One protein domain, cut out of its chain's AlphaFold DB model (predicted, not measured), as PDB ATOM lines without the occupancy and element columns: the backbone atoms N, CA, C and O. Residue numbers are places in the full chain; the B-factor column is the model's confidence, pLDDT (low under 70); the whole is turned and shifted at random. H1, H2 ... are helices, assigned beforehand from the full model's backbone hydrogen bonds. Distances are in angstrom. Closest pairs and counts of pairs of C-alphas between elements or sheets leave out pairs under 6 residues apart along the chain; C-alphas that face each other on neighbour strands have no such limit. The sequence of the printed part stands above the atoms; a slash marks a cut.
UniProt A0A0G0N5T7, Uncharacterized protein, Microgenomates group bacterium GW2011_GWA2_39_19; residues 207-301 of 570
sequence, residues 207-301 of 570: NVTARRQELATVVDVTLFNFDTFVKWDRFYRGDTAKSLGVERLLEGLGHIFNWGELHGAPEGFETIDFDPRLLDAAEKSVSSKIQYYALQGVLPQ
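What this domain is: This is residues 207 to 301 of the 570 residues of an uncharacterized protein of Microgenomates group bacterium GW2011_GWA2_39_19 (UniProt A0A0G0N5T7). Look first for one long helix, H1, that lies along the length of the whole, with H2 and H5 beside its earlier residues in a three-helix, up-and-down bundle, each running against the one before it. The last residues of H1 run on past its contacts with H2 and H5, and the two short helices H3 and H4 sit at the other end, on the stretch that leads from H2 to H5. The printed part has 95 residues with five named helices, H1 to H5 in order, and no named strand; the class is all helix. It is only just loose, close to compact, with a radius of gyration of the C-alphas of 15.2 A, and its outline is a rod spanning 50 by 24 by 17 A.

How they stand to each other: Begin with H1, residues 207 to 237, and follow it to H2, residues 246 to 257; the two form a helical hairpin. They touch closest at the C-alphas of Ala 216 and Gly 254, 5.5 A apart, and run opposite ways at a shallow tilt of 27 degrees. H1 touches H2 with residues 212 to 226 alone. Next, H3, residues 259 to 262, is close to H2 but not clearly touching; their closest C-alphas, of His 255 and Leu 262, are 7.7 A apart. H4, residues 269 to 272, is near H1, with 6 pairs of C-alphas within 10 A, and apart from H2. Last, H5, residues 276 to 295, touches H1 at residues 208 to 222 alone; the closest C-alphas are those of Val 208 and Pro 276, 6.5 A apart. These two run the same way at a shallow tilt of 22 degrees. H5 and H2 are close but not clearly touching, with the closest C-alphas, of Leu 250 and Val 286, 7.6 A apart. In H1, H2 and H5 every O i to N i+4 pair is within hydrogen-bond range; H3 and H4 are too short for such a pair.

Where its parts are: Find C-alpha 207 at (55.422, 102.679, 43.474); from there H1 runs 43.8 A to C-alpha 237 at (41.816, 69.422, 18.429). H2 covers 16.3 A, and H3 and H4 cover 5.1 A and 5.2 A. H5 runs 28.1 A and ends at C-alpha 295, (34.523, 83.669, 30.071).

The domain as a whole: The two C-alphas farthest apart are those of Arg 237 and Gly 268, at 49.7 A. The printed part has no cut, and none of its links is long. Look at the B-factor column for low confidence, under 70, at residues 238 to 246, 249 and 260 to 272; the mean pLDDT of the printed part is 79.2.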
ATOM      1  N   ASN A 207      56.793 103.213  43.441       74.62
ATOM      2  CA  ASN A 207      55.422 102.679  43.474       74.62
ATOM      3  C   ASN A 207      54.879 102.418  42.060       74.62
ATOM      4  O   ASN A 207      54.269 101.380  41.819       74.62
ATOM      5  N   VAL A 208      55.148 103.327  41.120       81.44
ATOM      6  CA  VAL A 208      54.811 103.165  39.698       81.44
ATOM      7  C   VAL A 208      55.618 102.014  39.102       81.44
ATOM      8  O   VAL A 208      55.053 101.169  38.413       81.44
ATOM      9  N   THR A 209      56.907 101.918  39.442       81.75
ATOM     10  CA  THR A 209      57.771 100.803  39.029       81.75
ATOM     11  C   THR A 209      57.242  99.458  39.518       81.75
ATOM     12  O   THR A 209      57.130  98.525  38.726       81.75
ATOM     13  N   ALA A 210      56.884  99.353  40.802       84.31
ATOM     14  CA  ALA A 210      56.335  98.127  41.377       84.31
ATOM     15  C   ALA A 210      55.023  97.734  40.684       84.31
ATOM     16  O   ALA A 210      54.880  96.600  40.237       84.31
ATOM     17  N   ARG A 211      54.111  98.693  40.491       87.19
ATOM     18  CA  ARG A 211      52.839  98.456  39.800       87.19
ATOM     19  C   ARG A 211      53.030  98.045  38.336       87.19
ATOM     20  O   ARG A 211      52.350  97.145  37.852       87.19
ATOM     21  N   ARG A 212      53.986  98.655  37.628       87.19
ATOM     22  CA  ARG A 212      54.377  98.244  36.270       87.19
ATOM     23  C   ARG A 212      54.891  96.805  36.247       87.19
ATOM     24  O   ARG A 212      54.491  96.044  35.374       87.19
ATOM     25  N   GLN A 213      55.747  96.424  37.195       87.06
ATOM     26  CA  GLN A 213      56.273  95.056  37.305       87.06
ATOM     27  C   GLN A 213      55.176  94.034  37.635       87.06
ATOM     28  O   GLN A 213      55.179  92.925  37.097       87.06
ATOM     29  N   GLU A 214      54.213  94.404  38.479       90.19
ATOM     30  CA  GLU A 214      53.030  93.586  38.757       90.19
ATOM     31  C   GLU A 214      52.196  93.372  37.487       90.19
ATOM     32  O   GLU A 214      51.882  92.229  37.150       90.19
ATOM     33  N   LEU A 215      51.910  94.437  36.727       89.94
ATOM     34  CA  LEU A 215      51.193  94.339  35.451       89.94
ATOM     35  C   LEU A 215      51.954  93.512  34.408       89.94
ATOM     36  O   LEU A 215      51.345  92.670  33.751       89.94
ATOM     37  N   ALA A 216      53.274  93.690  34.294       88.88
ATOM     38  CA  ALA A 216      54.125  92.867  33.433       88.88
ATOM     39  C   ALA A 216      54.001  91.380  33.793       88.88
ATOM     40  O   ALA A 216      53.752  90.547  32.927       88.88
ATOM     41  N   THR A 217      54.059  91.059  35.088       90.75
ATOM     42  CA  THR A 217      53.907  89.684  35.582       90.75
ATOM     43  C   THR A 217      52.534  89.107  35.233       90.75
ATOM     44  O   THR A 217      52.435  87.957  34.805       90.75
ATOM     45  N   VAL A 218      51.458  89.889  35.388       91.75
ATOM     46  CA  VAL A 218      50.097  89.465  35.013       91.75
ATOM     47  C   VAL A 218      50.008  89.174  33.513       91.75
ATOM     48  O   VAL A 218      49.441  88.149  33.124       91.75
ATOM     49  N   VAL A 219      50.582  90.039  32.675       89.94
ATOM     50  CA  VAL A 219      50.633  89.853  31.219       89.94
ATOM     51  C   VAL A 219      51.422  88.595  30.854       89.94
ATOM     52  O   VAL A 219      50.895  87.756  30.124       89.94
ATOM     53  N   ASP A 220      52.613  88.398  31.419       89.00
ATOM     54  CA  ASP A 220      53.467  87.236  31.144       89.00
ATOM     55  C   ASP A 220      52.796  85.918  31.548       89.00
ATOM     56  O   ASP A 220      52.781  84.950  30.783       89.00
ATOM     57  N   VAL A 221      52.174  85.874  32.731       91.25
ATOM     58  CA  VAL A 221      51.407  84.703  33.186       91.25
ATOM     59  C   VAL A 221      50.217  84.442  32.260       91.25
ATOM     60  O   VAL A 221      49.903  83.288  31.959       91.25
ATOM     61  N   THR A 222      49.555  85.497  31.783       90.25
ATOM     62  CA  THR A 222      48.428  85.380  30.850       90.25
ATOM     63  C   THR A 222      48.881  84.832  29.501       90.25
ATOM     64  O   THR A 222      48.272  83.882  29.011       90.25
ATOM     65  N   LEU A 223      49.971  85.360  28.940       87.81
ATOM     66  CA  LEU A 223      50.586  84.871  27.705       87.81
ATOM     67  C   LEU A 223      51.014  83.409  27.835       87.81
ATOM     68  O   LEU A 223      50.708  82.602  26.962       87.81
ATOM     69  N   PHE A 224      51.640  83.036  28.953       90.94
ATOM     70  CA  PHE A 224      52.008  81.647  29.224       90.94
ATOM     71  C   PHE A 224      50.786  80.718  29.246       90.94
ATOM     72  O   PHE A 224      50.812  79.631  28.662       90.94
ATOM     73  N   ASN A 225      49.702  81.128  29.912       90.62
ATOM     74  CA  ASN A 225      48.467  80.347  29.945       90.62
ATOM     75  C   ASN A 225      47.820  80.250  28.561       90.62
ATOM     76  O   ASN A 225      47.329  79.182  28.201       90.62
ATOM     77  N   PHE A 226      47.861  81.329  27.782       87.75
ATOM     78  CA  PHE A 226      47.347  81.362  26.421       87.75
ATOM     79  C   PHE A 226      48.138  80.429  25.491       87.75
ATOM     80  O   PHE A 226      47.549  79.557  24.858       87.75
ATOM     81  N   ASP A 227      49.469  80.515  25.478       87.12
ATOM     82  CA  ASP A 227      50.339  79.607  24.715       87.12
ATOM     83  C   ASP A 227      50.151  78.146  25.159       87.12
ATOM     84  O   ASP A 227      50.073  77.229  24.340       87.12
ATOM     85  N   THR A 228      49.978  77.910  26.464       89.81
ATOM     86  CA  THR A 228      49.637  76.581  26.991       89.81
ATOM     87  C   THR A 228      48.295  76.086  26.448       89.81
ATOM     88  O   THR A 228      48.199  74.929  26.031       89.81
ATOM     89  N   PHE A 229      47.272  76.947  26.404       88.38
ATOM     90  CA  PHE A 229      45.985  76.619  25.797       88.38
ATOM     91  C   PHE A 229      46.145  76.278  24.320       88.38
ATOM     92  O   PHE A 229      45.685  75.222  23.910       88.38
ATOM     93  N   VAL A 230      46.823  77.120  23.535       84.62
ATOM     94  CA  VAL A 230      47.051  76.908  22.097       84.62
ATOM     95  C   VAL A 230      47.798  75.600  21.851       84.62
ATOM     96  O   VAL A 230      47.431  74.832  20.963       84.62
ATOM     97  N   LYS A 231      48.805  75.286  22.673       86.19
ATOM     98  CA  LYS A 231      49.513  74.001  22.619       86.19
ATOM     99  C   LYS A 231      48.571  72.833  22.870       86.19
ATOM    100  O   LYS A 231      48.610  71.868  22.110       86.19
ATOM    101  N   TRP A 232      47.729  72.894  23.900       87.12
ATOM    102  CA  TRP A 232      46.748  71.840  24.170       87.12
ATOM    103  C   TRP A 232      45.656  71.767  23.100       87.12
ATOM    104  O   TRP A 232      45.317  70.668  22.676       87.12
ATOM    105  N   ASP A 233      45.152  72.895  22.610       83.31
ATOM    106  CA  ASP A 233      44.186  72.971  21.513       83.31
ATOM    107  C   ASP A 233      44.760  72.298  20.266       83.31
ATOM    108  O   ASP A 233      44.170  71.360  19.741       83.31
ATOM    109  N   ARG A 234      45.986  72.645  19.866       81.25
ATOM    110  CA  ARG A 234      46.676  71.972  18.762       81.25
ATOM    111  C   ARG A 234      46.823  70.473  19.010       81.25
ATOM    112  O   ARG A 234      46.574  69.678  18.108       81.25
ATOM    113  N   PHE A 235      47.211  70.094  20.225       81.00
ATOM    114  CA  PHE A 235      47.489  68.708  20.591       81.00
ATOM    115  C   PHE A 235      46.236  67.821  20.625       81.00
ATOM    116  O   PHE A 235      46.318  66.655  20.249       81.00
ATOM    117  N   TYR A 236      45.088  68.357  21.050       81.12
ATOM    118  CA  TYR A 236      43.843  67.599  21.217       81.12
ATOM    119  C   TYR A 236      42.804  67.845  20.107       81.12
ATOM    120  O   TYR A 236      41.966  66.979  19.881       81.12
ATOM    121  N   ARG A 237      42.848  68.981  19.397       77.81
ATOM    122  CA  ARG A 237      41.816  69.422  18.429       77.81
ATOM    123  C   ARG A 237      42.320  69.684  17.008       77.81
ATOM    124  O   ARG A 237      41.499  69.848  16.117       77.81
ATOM    125  N   GLY A 238      43.632  69.687  16.757       67.31
ATOM    126  CA  GLY A 238      44.167  69.774  15.389       67.31
ATOM    127  C   GLY A 238      44.254  71.187  14.792       67.31
ATOM    128  O   GLY A 238      43.868  71.394  13.648       67.31
ATOM    129  N   ASP A 239      44.840  72.130  15.538       65.56
ATOM    130  CA  ASP A 239      45.179  73.507  15.111       65.56
ATOM    131  C   ASP A 239      43.959  74.400  14.801       65.56
ATOM    132  O   ASP A 239      43.947  75.189  13.854       65.56
ATOM    133  N   THR A 240      42.910  74.285  15.622       62.66
ATOM    134  CA  THR A 240      41.694  75.106  15.508       62.66
ATOM    135  C   THR A 240      41.827  76.512  16.085       62.66
ATOM    136  O   THR A 240      41.107  77.418  15.662       62.66
ATOM    137  N   ALA A 241      42.756  76.730  17.015       56.72
ATOM    138  CA  ALA A 241      43.084  78.048  17.540       56.72
ATOM    139  C   ALA A 241      43.881  78.875  16.512       56.72
ATOM    140  O   ALA A 241      45.095  79.042  16.621       56.72
ATOM    141  N   LYS A 242      43.204  79.431  15.500       54.53
ATOM    142  CA  LYS A 242      43.773  80.549  14.732       54.53
ATOM    143  C   LYS A 242      43.874  81.779  15.637       54.53
ATOM    144  O   LYS A 242      42.965  82.035  16.423       54.53
ATOM    145  N   SER A 243      44.984  82.511  15.502       53.69
ATOM    146  CA  SER A 243      45.397  83.659  16.324       53.69
ATOM    147  C   SER A 243      44.213  84.502  16.811       53.69
ATOM    148  O   SER A 243      43.623  85.249  16.027       53.69
ATOM    149  N   LEU A 244      43.881  84.431  18.103       59.31
ATOM    150  CA  LEU A 244      42.755  85.172  18.696       59.31
ATOM    151  C   LEU A 244      43.014  86.692  18.798       59.31
ATOM    152  O   LEU A 244      42.343  87.371  19.573       59.31
ATOM    153  N   GLY A 245      44.012  87.223  18.078       61.59
ATOM    154  CA  GLY A 245      44.461  88.623  18.075       61.59
ATOM    155  C   GLY A 245      45.118  89.092  19.378       61.59
ATOM    156  O   GLY A 245      45.924  90.014  19.368       61.59
ATOM    157  N   VAL A 246      44.828  88.427  20.495       65.19
ATOM    158  CA  VAL A 246      45.193  88.889  21.836       65.19
ATOM    159  C   VAL A 246      46.595  88.541  22.281       65.19
ATOM    160  O   VAL A 246      47.122  89.239  23.139       65.19
ATOM    161  N   GLU A 247      47.245  87.588  21.618       70.25
ATOM    162  CA  GLU A 247      48.695  87.418  21.740       70.25
ATOM    163  C   GLU A 247      49.412  88.723  21.397       70.25
ATOM    164  O   GLU A 247      50.189  89.191  22.208       70.25
ATOM    165  N   ARG A 248      49.065  89.399  20.292       72.25
ATOM    166  CA  ARG A 248      49.766  90.625  19.868       72.25
ATOM    167  C   ARG A 248      49.600  91.784  20.846       72.25
ATOM    168  O   ARG A 248      50.575  92.467  21.153       72.25
ATOM    169  N   LEU A 249      48.375  91.993  21.332       69.50
ATOM    170  CA  LEU A 249      48.083  93.030  22.322       69.50
ATOM    171  C   LEU A 249      48.842  92.766  23.625       69.50
ATOM    172  O   LEU A 249      49.522  93.650  24.134       69.50
ATOM    173  N   LEU A 250      48.747  91.546  24.157       73.44
ATOM    174  CA  LEU A 250      49.419  91.191  25.405       73.44
ATOM    175  C   LEU A 250      50.944  91.172  25.245       73.44
ATOM    176  O   LEU A 250      51.637  91.687  26.111       73.44
ATOM    177  N   GLU A 251      51.477  90.651  24.139       78.31
ATOM    178  CA  GLU A 251      52.914  90.647  23.834       78.31
ATOM    179  C   GLU A 251      53.469  92.061  23.794       78.31
ATOM    180  O   GLU A 251      54.476  92.346  24.443       78.31
ATOM    181  N   GLY A 252      52.820  92.979  23.073       73.75
ATOM    182  CA  GLY A 252      53.338  94.335  23.038       73.75
ATOM    183  C   GLY A 252      53.143  95.075  24.358       73.75
ATOM    184  O   GLY A 252      54.073  95.770  24.755       73.75
ATOM    185  N   LEU A 253      52.041  94.877  25.095       73.69
ATOM    186  CA  LEU A 253      51.922  95.400  26.467       73.69
ATOM    187  C   LEU A 253      53.041  94.865  27.373       73.69
ATOM    188  O   LEU A 253      53.640  95.637  28.121       73.69
ATOM    189  N   GLY A 254      53.402  93.586  27.244       77.81
ATOM    190  CA  GLY A 254      54.558  92.997  27.920       77.81
ATOM    191  C   GLY A 254      55.869  93.681  27.526       77.81
ATOM    192  O   GLY A 254      56.651  94.079  28.390       77.81
ATOM    193  N   HIS A 255      56.095  93.917  26.230       75.25
ATOM    194  CA  HIS A 255      57.265  94.663  25.751       75.25
ATOM    195  C   HIS A 255      57.325  96.095  26.289       75.25
ATOM    196  O   HIS A 255      58.411  96.599  26.561       75.25
ATOM    197  N   ILE A 256      56.179  96.745  26.469       74.12
ATOM    198  CA  ILE A 256      56.082  98.115  26.982       74.12
ATOM    199  C   ILE A 256      56.412  98.165  28.456       74.12
ATOM    200  O   ILE A 256      57.248  98.964  28.877       74.12
ATOM    201  N   PHE A 257      55.807  97.283  29.246       79.06
ATOM    202  CA  PHE A 257      56.107  97.229  30.668       79.06
ATOM    203  C   PHE A 257      57.566  96.831  30.925       79.06
ATOM    204  O   PHE A 257      58.131  97.265  31.928       79.06
ATOM    205  N   ASN A 258      58.209  96.140  29.978       75.75
ATOM    206  CA  ASN A 258      59.629  95.778  30.010       75.75
ATOM    207  C   ASN A 258      60.546  96.720  29.194       75.75
ATOM    208  O   ASN A 258      61.739  96.449  29.048       75.75
ATOM    209  N   TRP A 259      60.035  97.845  28.676       70.62
ATOM    210  CA  TRP A 259      60.750  98.699  27.712       70.62
ATOM    211  C   TRP A 259      62.105  99.209  28.227       70.62
ATOM    212  O   TRP A 259      63.101  99.158  27.505       70.62
ATOM    213  N   GLY A 260      62.169  99.628  29.497       64.75
ATOM    214  CA  GLY A 260      63.404 100.118  30.121       64.75
ATOM    215  C   GLY A 260      64.518  99.066  30.221       64.75
ATOM    216  O   GLY A 260      65.694  99.419  30.148       64.75
ATOM    217  N   GLU A 261      64.163  97.783  30.329       66.00
ATOM    218  CA  GLU A 261      65.125  96.674  30.352       66.00
ATOM    219  C   GLU A 261      65.565  96.271  28.937       66.00
ATOM    220  O   GLU A 261      66.733  95.954  28.715       66.00
ATOM    221  N   LEU A 262      64.646  96.316  27.967       60.06
ATOM    222  CA  LEU A 262      64.877  95.841  26.600       60.06
ATOM    223  C   LEU A 262      65.632  96.839  25.710       60.06
ATOM    224  O   LEU A 262      66.377  96.419  24.824       60.06
ATOM    225  N   HIS A 263      65.444  98.144  25.920       61.22
ATOM    226  CA  HIS A 263      65.933  99.178  24.997       61.22
ATOM    227  C   HIS A 263      67.008 100.103  25.577       61.22
ATOM    228  O   HIS A 263      67.519 100.958  24.855       61.22
ATOM    229  N   GLY A 264      67.390  99.902  26.841       61.69
ATOM    230  CA  GLY A 264      68.247 100.830  27.570       61.69
ATOM    231  C   GLY A 264      67.452 102.077  27.944       61.69
ATOM    232  O   GLY A 264      67.197 102.942  27.109       61.69
ATOM    233  N   ALA A 265      67.023 102.144  29.202       61.38
ATOM    234  CA  ALA A 265      66.189 103.230  29.686       61.38
ATOM    235  C   ALA A 265      66.850 104.608  29.439       61.38
ATOM    236  O   ALA A 265      68.040 104.767  29.735       61.38
ATOM    237  N   PRO A 266      66.112 105.608  28.917       65.69
ATOM    238  CA  PRO A 266      66.620 106.970  28.804       65.69
ATOM    239  C   PRO A 266      67.096 107.503  30.157       65.69
ATOM    240  O   PRO A 266      66.585 107.118  31.214       65.69
ATOM    241  N   GLU A 267      68.045 108.438  30.136       63.06
ATOM    242  CA  GLU A 267      68.483 109.118  31.354       63.06
ATOM    243  C   GLU A 267      67.277 109.750  32.075       63.06
ATOM    244  O   GLU A 267      66.474 110.466  31.476       63.06
ATOM    245  N   GLY A 268      67.123 109.441  33.366       63.66
ATOM    246  CA  GLY A 268      66.004 109.912  34.185       63.66
ATOM    247  C   GLY A 268      64.742 109.038  34.155       63.66
ATOM    248  O   GLY A 268      63.799 109.347  34.886       63.66
ATOM    249  N   PHE A 269      64.719 107.932  33.399       65.38
ATOM    250  CA  PHE A 269      63.566 107.023  33.341       65.38
ATOM    251  C   PHE A 269      63.206 106.406  34.699       65.38
ATOM    252  O   PHE A 269      62.033 106.337  35.028       65.38
ATOM    253  N   GLU A 270      64.175 106.039  35.542       64.50
ATOM    254  CA  GLU A 270      63.889 105.504  36.892       64.50
ATOM    255  C   GLU A 270      63.210 106.524  37.826       64.50
ATOM    256  O   GLU A 270      62.575 106.161  38.816       64.50
ATOM    257  N   THR A 271      63.348 107.815  37.514       64.94
ATOM    258  CA  THR A 271      62.777 108.930  38.281       64.94
ATOM    259  C   THR A 271      61.368 109.304  37.833       64.94
ATOM    260  O   THR A 271      60.587 109.775  38.655       64.94
ATOM    261  N   ILE A 272      61.058 109.126  36.546       63.84
ATOM    262  CA  ILE A 272      59.775 109.518  35.944       63.84
ATOM    263  C   ILE A 272      58.873 108.292  35.726       63.84
ATOM    264  O   ILE A 272      57.675 108.406  35.920       63.84
ATOM    265  N   ASP A 273      59.429 107.121  35.398       74.62
ATOM    266  CA  ASP A 273      58.732 105.875  35.022       74.62
ATOM    267  C   ASP A 273      57.503 106.146  34.105       74.62
ATOM    268  O   ASP A 273      57.486 107.114  33.338       74.62
ATOM    269  N   PHE A 274      56.496 105.275  34.111       77.00
ATOM    270  CA  PHE A 274      55.257 105.446  33.344       77.00
ATOM    271  C   PHE A 274      54.279 106.444  33.992       77.00
ATOM    272  O   PHE A 274      54.259 106.639  35.204       77.00
ATOM    273  N   ASP A 275      53.385 107.041  33.193       80.12
ATOM    274  CA  ASP A 275      52.239 107.783  33.741       80.12
ATOM    275  C   ASP A 275      51.311 106.817  34.514       80.12
ATOM    276  O   ASP A 275      50.868 105.824  33.928       80.12
ATOM    277  N   PRO A 276      50.966 107.083  35.790       82.62
ATOM    278  CA  PRO A 276      50.032 106.246  36.543       82.62
ATOM    279  C   PRO A 276      48.691 106.025  35.833       82.62
ATOM    280  O   PRO A 276      48.153 104.926  35.887       82.62
ATOM    281  N   ARG A 277      48.189 107.024  35.095       84.56
ATOM    282  CA  ARG A 277      46.936 106.936  34.327       84.56
ATOM    283  C   ARG A 277      47.072 106.043  33.099       84.56
ATOM    284  O   ARG A 277      46.097 105.420  32.683       84.56
ATOM    285  N   LEU A 278      48.272 105.969  32.519       85.50
ATOM    286  CA  LEU A 278      48.576 104.990  31.478       85.50
ATOM    287  C   LEU A 278      48.545 103.577  32.068       85.50
ATOM    288  O   LEU A 278      47.954 102.688  31.461       85.50
ATOM    289  N   LEU A 279      49.113 103.378  33.265       87.00
ATOM    290  CA  LEU A 279      49.025 102.095  33.966       87.00
ATOM    291  C   LEU A 279      47.578 101.744  34.345       87.00
ATOM    292  O   LEU A 279      47.186 100.601  34.147       87.00
ATOM    293  N   ASP A 280      46.766 102.705  34.804       87.88
ATOM    294  CA  ASP A 280      45.334 102.503  35.084       87.88
ATOM    295  C   ASP A 280      44.567 102.047  33.831       87.88
ATOM    296  O   ASP A 280      43.807 101.075  33.866       87.88
ATOM    297  N   ALA A 281      44.770 102.742  32.708       87.88
ATOM    298  CA  ALA A 281      44.130 102.407  31.439       87.88
ATOM    299  C   ALA A 281      44.571 101.026  30.935       87.88
ATOM    300  O   ALA A 281      43.741 100.224  30.495       87.88
ATOM    301  N   ALA A 282      45.866 100.720  31.047       87.44
ATOM    302  CA  ALA A 282      46.404  99.431  30.651       87.44
ATOM    303  C   ALA A 282      45.893  98.297  31.553       87.44
ATOM    304  O   ALA A 282      45.459  97.271  31.039       87.44
ATOM    305  N   GLU A 283      45.851  98.487  32.874       90.69
ATOM    306  CA  GLU A 283      45.297  97.520  33.829       90.69
ATOM    307  C   GLU A 283      43.830  97.209  33.529       90.69
ATOM    308  O   GLU A 283      43.439  96.038  33.480       90.69
ATOM    309  N   LYS A 284      43.019  98.241  33.271       90.50
ATOM    310  CA  LYS A 284      41.611  98.087  32.884       90.50
ATOM    311  C   LYS A 284      41.473  97.295  31.582       90.50
ATOM    312  O   LYS A 284      40.640  96.389  31.507       90.50
ATOM    313  N   SER A 285      42.293  97.604  30.576       86.88
ATOM    314  CA  SER A 285      42.294  96.898  29.290       86.88
ATOM    315  C   SER A 285      42.709  95.429  29.445       86.88
ATOM    316  O   SER A 285      41.961  94.532  29.045       86.88
ATOM    317  N   VAL A 286      43.839  95.165  30.111       87.38
ATOM    318  CA  VAL A 286      44.350  93.812  30.389       87.38
ATOM    319  C   VAL A 286      43.320  92.999  31.167       87.38
ATOM    320  O   VAL A 286      42.970  91.897  30.746       87.38
ATOM    321  N   SER A 287      42.766  93.552  32.248       90.00
ATOM    322  CA  SER A 287      41.766  92.871  33.079       90.00
ATOM    323  C   SER A 287      40.499  92.535  32.293       90.00
ATOM    324  O   SER A 287      40.008  91.410  32.370       90.00
ATOM    325  N   SER A 288      39.999  93.476  31.486       88.06
ATOM    326  CA  SER A 288      38.834  93.267  30.617       88.06
ATOM    327  C   SER A 288      39.075  92.143  29.604       88.06
ATOM    328  O   SER A 288      38.231  91.260  29.431       88.06
ATOM    329  N   LYS A 289      40.257  92.110  28.973       85.50
ATOM    330  CA  LYS A 289      40.630  91.039  28.039       85.50
ATOM    331  C   LYS A 289      40.768  89.699  28.753       85.50
ATOM    332  O   LYS A 289      40.156  88.733  28.306       85.50
ATOM    333  N   ILE A 290      41.494  89.628  29.872       88.56
ATOM    334  CA  ILE A 290      41.617  88.399  30.672       88.56
ATOM    335  C   ILE A 290      40.230  87.867  31.030       88.56
ATOM    336  O   ILE A 290      39.944  86.695  30.791       88.56
ATOM    337  N   GLN A 291      39.344  88.733  31.526       88.75
ATOM    338  CA  GLN A 291      37.975  88.361  31.866       88.75
ATOM    339  C   GLN A 291      37.207  87.840  30.647       88.75
ATOM    340  O   GLN A 291      36.552  86.804  30.742       88.75
ATOM    341  N   TYR A 292      37.304  88.510  29.498       87.19
ATOM    342  CA  TYR A 292      36.673  88.057  28.261       87.19
ATOM    343  C   TYR A 292      37.135  86.645  27.867       87.19
ATOM    344  O   TYR A 292      36.295  85.767  27.671       87.19
ATOM    345  N   TYR A 293      38.444  86.375  27.814       86.19
ATOM    346  CA  TYR A 293      38.953  85.047  27.432       86.19
ATOM    347  C   TYR A 293      38.716  83.975  28.493       86.19
ATOM    348  O   TYR A 293      38.485  82.816  28.140       86.19
ATOM    349  N   ALA A 294      38.719  84.339  29.775       88.62
ATOM    350  CA  ALA A 294      38.308  83.439  30.845       88.62
ATOM    351  C   ALA A 294      36.836  83.037  30.670       88.62
ATOM    352  O   ALA A 294      36.514  81.852  30.728       88.62
ATOM    353  N   LEU A 295      35.936  83.972  30.346       84.88
ATOM    354  CA  LEU A 295      34.523  83.669  30.071       84.88
ATOM    355  C   LEU A 295      34.321  82.794  28.822       84.88
ATOM    356  O   LEU A 295      33.390  81.994  28.791       84.88
ATOM    357  N   GLN A 296      35.208  82.891  27.828       82.12
ATOM    358  CA  GLN A 296      35.232  81.985  26.670       82.12
ATOM    359  C   GLN A 296      35.864  80.613  26.980       82.12
ATOM    360  O   GLN A 296      35.873  79.731  26.124       82.12
ATOM    361  N   GLY A 297      36.409  80.419  28.185       87.06
ATOM    362  CA  GLY A 297      37.081  79.184  28.591       87.06
ATOM    363  C   GLY A 297      38.456  78.981  27.954       87.06
ATOM    364  O   GLY A 297      38.919  77.847  27.890       87.06
ATOM    365  N   VAL A 298      39.100  80.043  27.464       87.69
ATOM    366  CA  VAL A 298      40.445  80.011  26.854       87.69
ATOM    367  C   VAL A 298      41.542  80.229  27.899       87.69
ATOM    368  O   VAL A 298      42.637  79.684  27.783       87.69
ATOM    369  N   LEU A 299      41.239  81.004  28.941       90.81
ATOM    370  CA  LEU A 299      42.121  81.258  30.080       90.81
ATOM    371  C   LEU A 299      41.585  80.588  31.355       90.81
ATOM    372  O   LEU A 299      40.403  80.231  31.393       90.81
ATOM    373  N   PRO A 300      42.431  80.427  32.396       92.25
ATOM    374  CA  PRO A 300      41.985  79.953  33.701       92.25
ATOM    375  C   PRO A 300      40.808  80.775  34.229       92.25
ATOM    376  O   PRO A 300      40.830  82.007  34.172       92.25
ATOM    377  N   GLN A 301      39.808  80.091  34.772       91.12
ATOM    378  CA  GLN A 301      38.632  80.714  35.368       91.12
ATOM    379  C   GLN A 301      38.763  80.750  36.894       91.12
ATOM    380  O   GLN A 301      39.250  79.802  37.516       91.12
TER     381      GLN A 301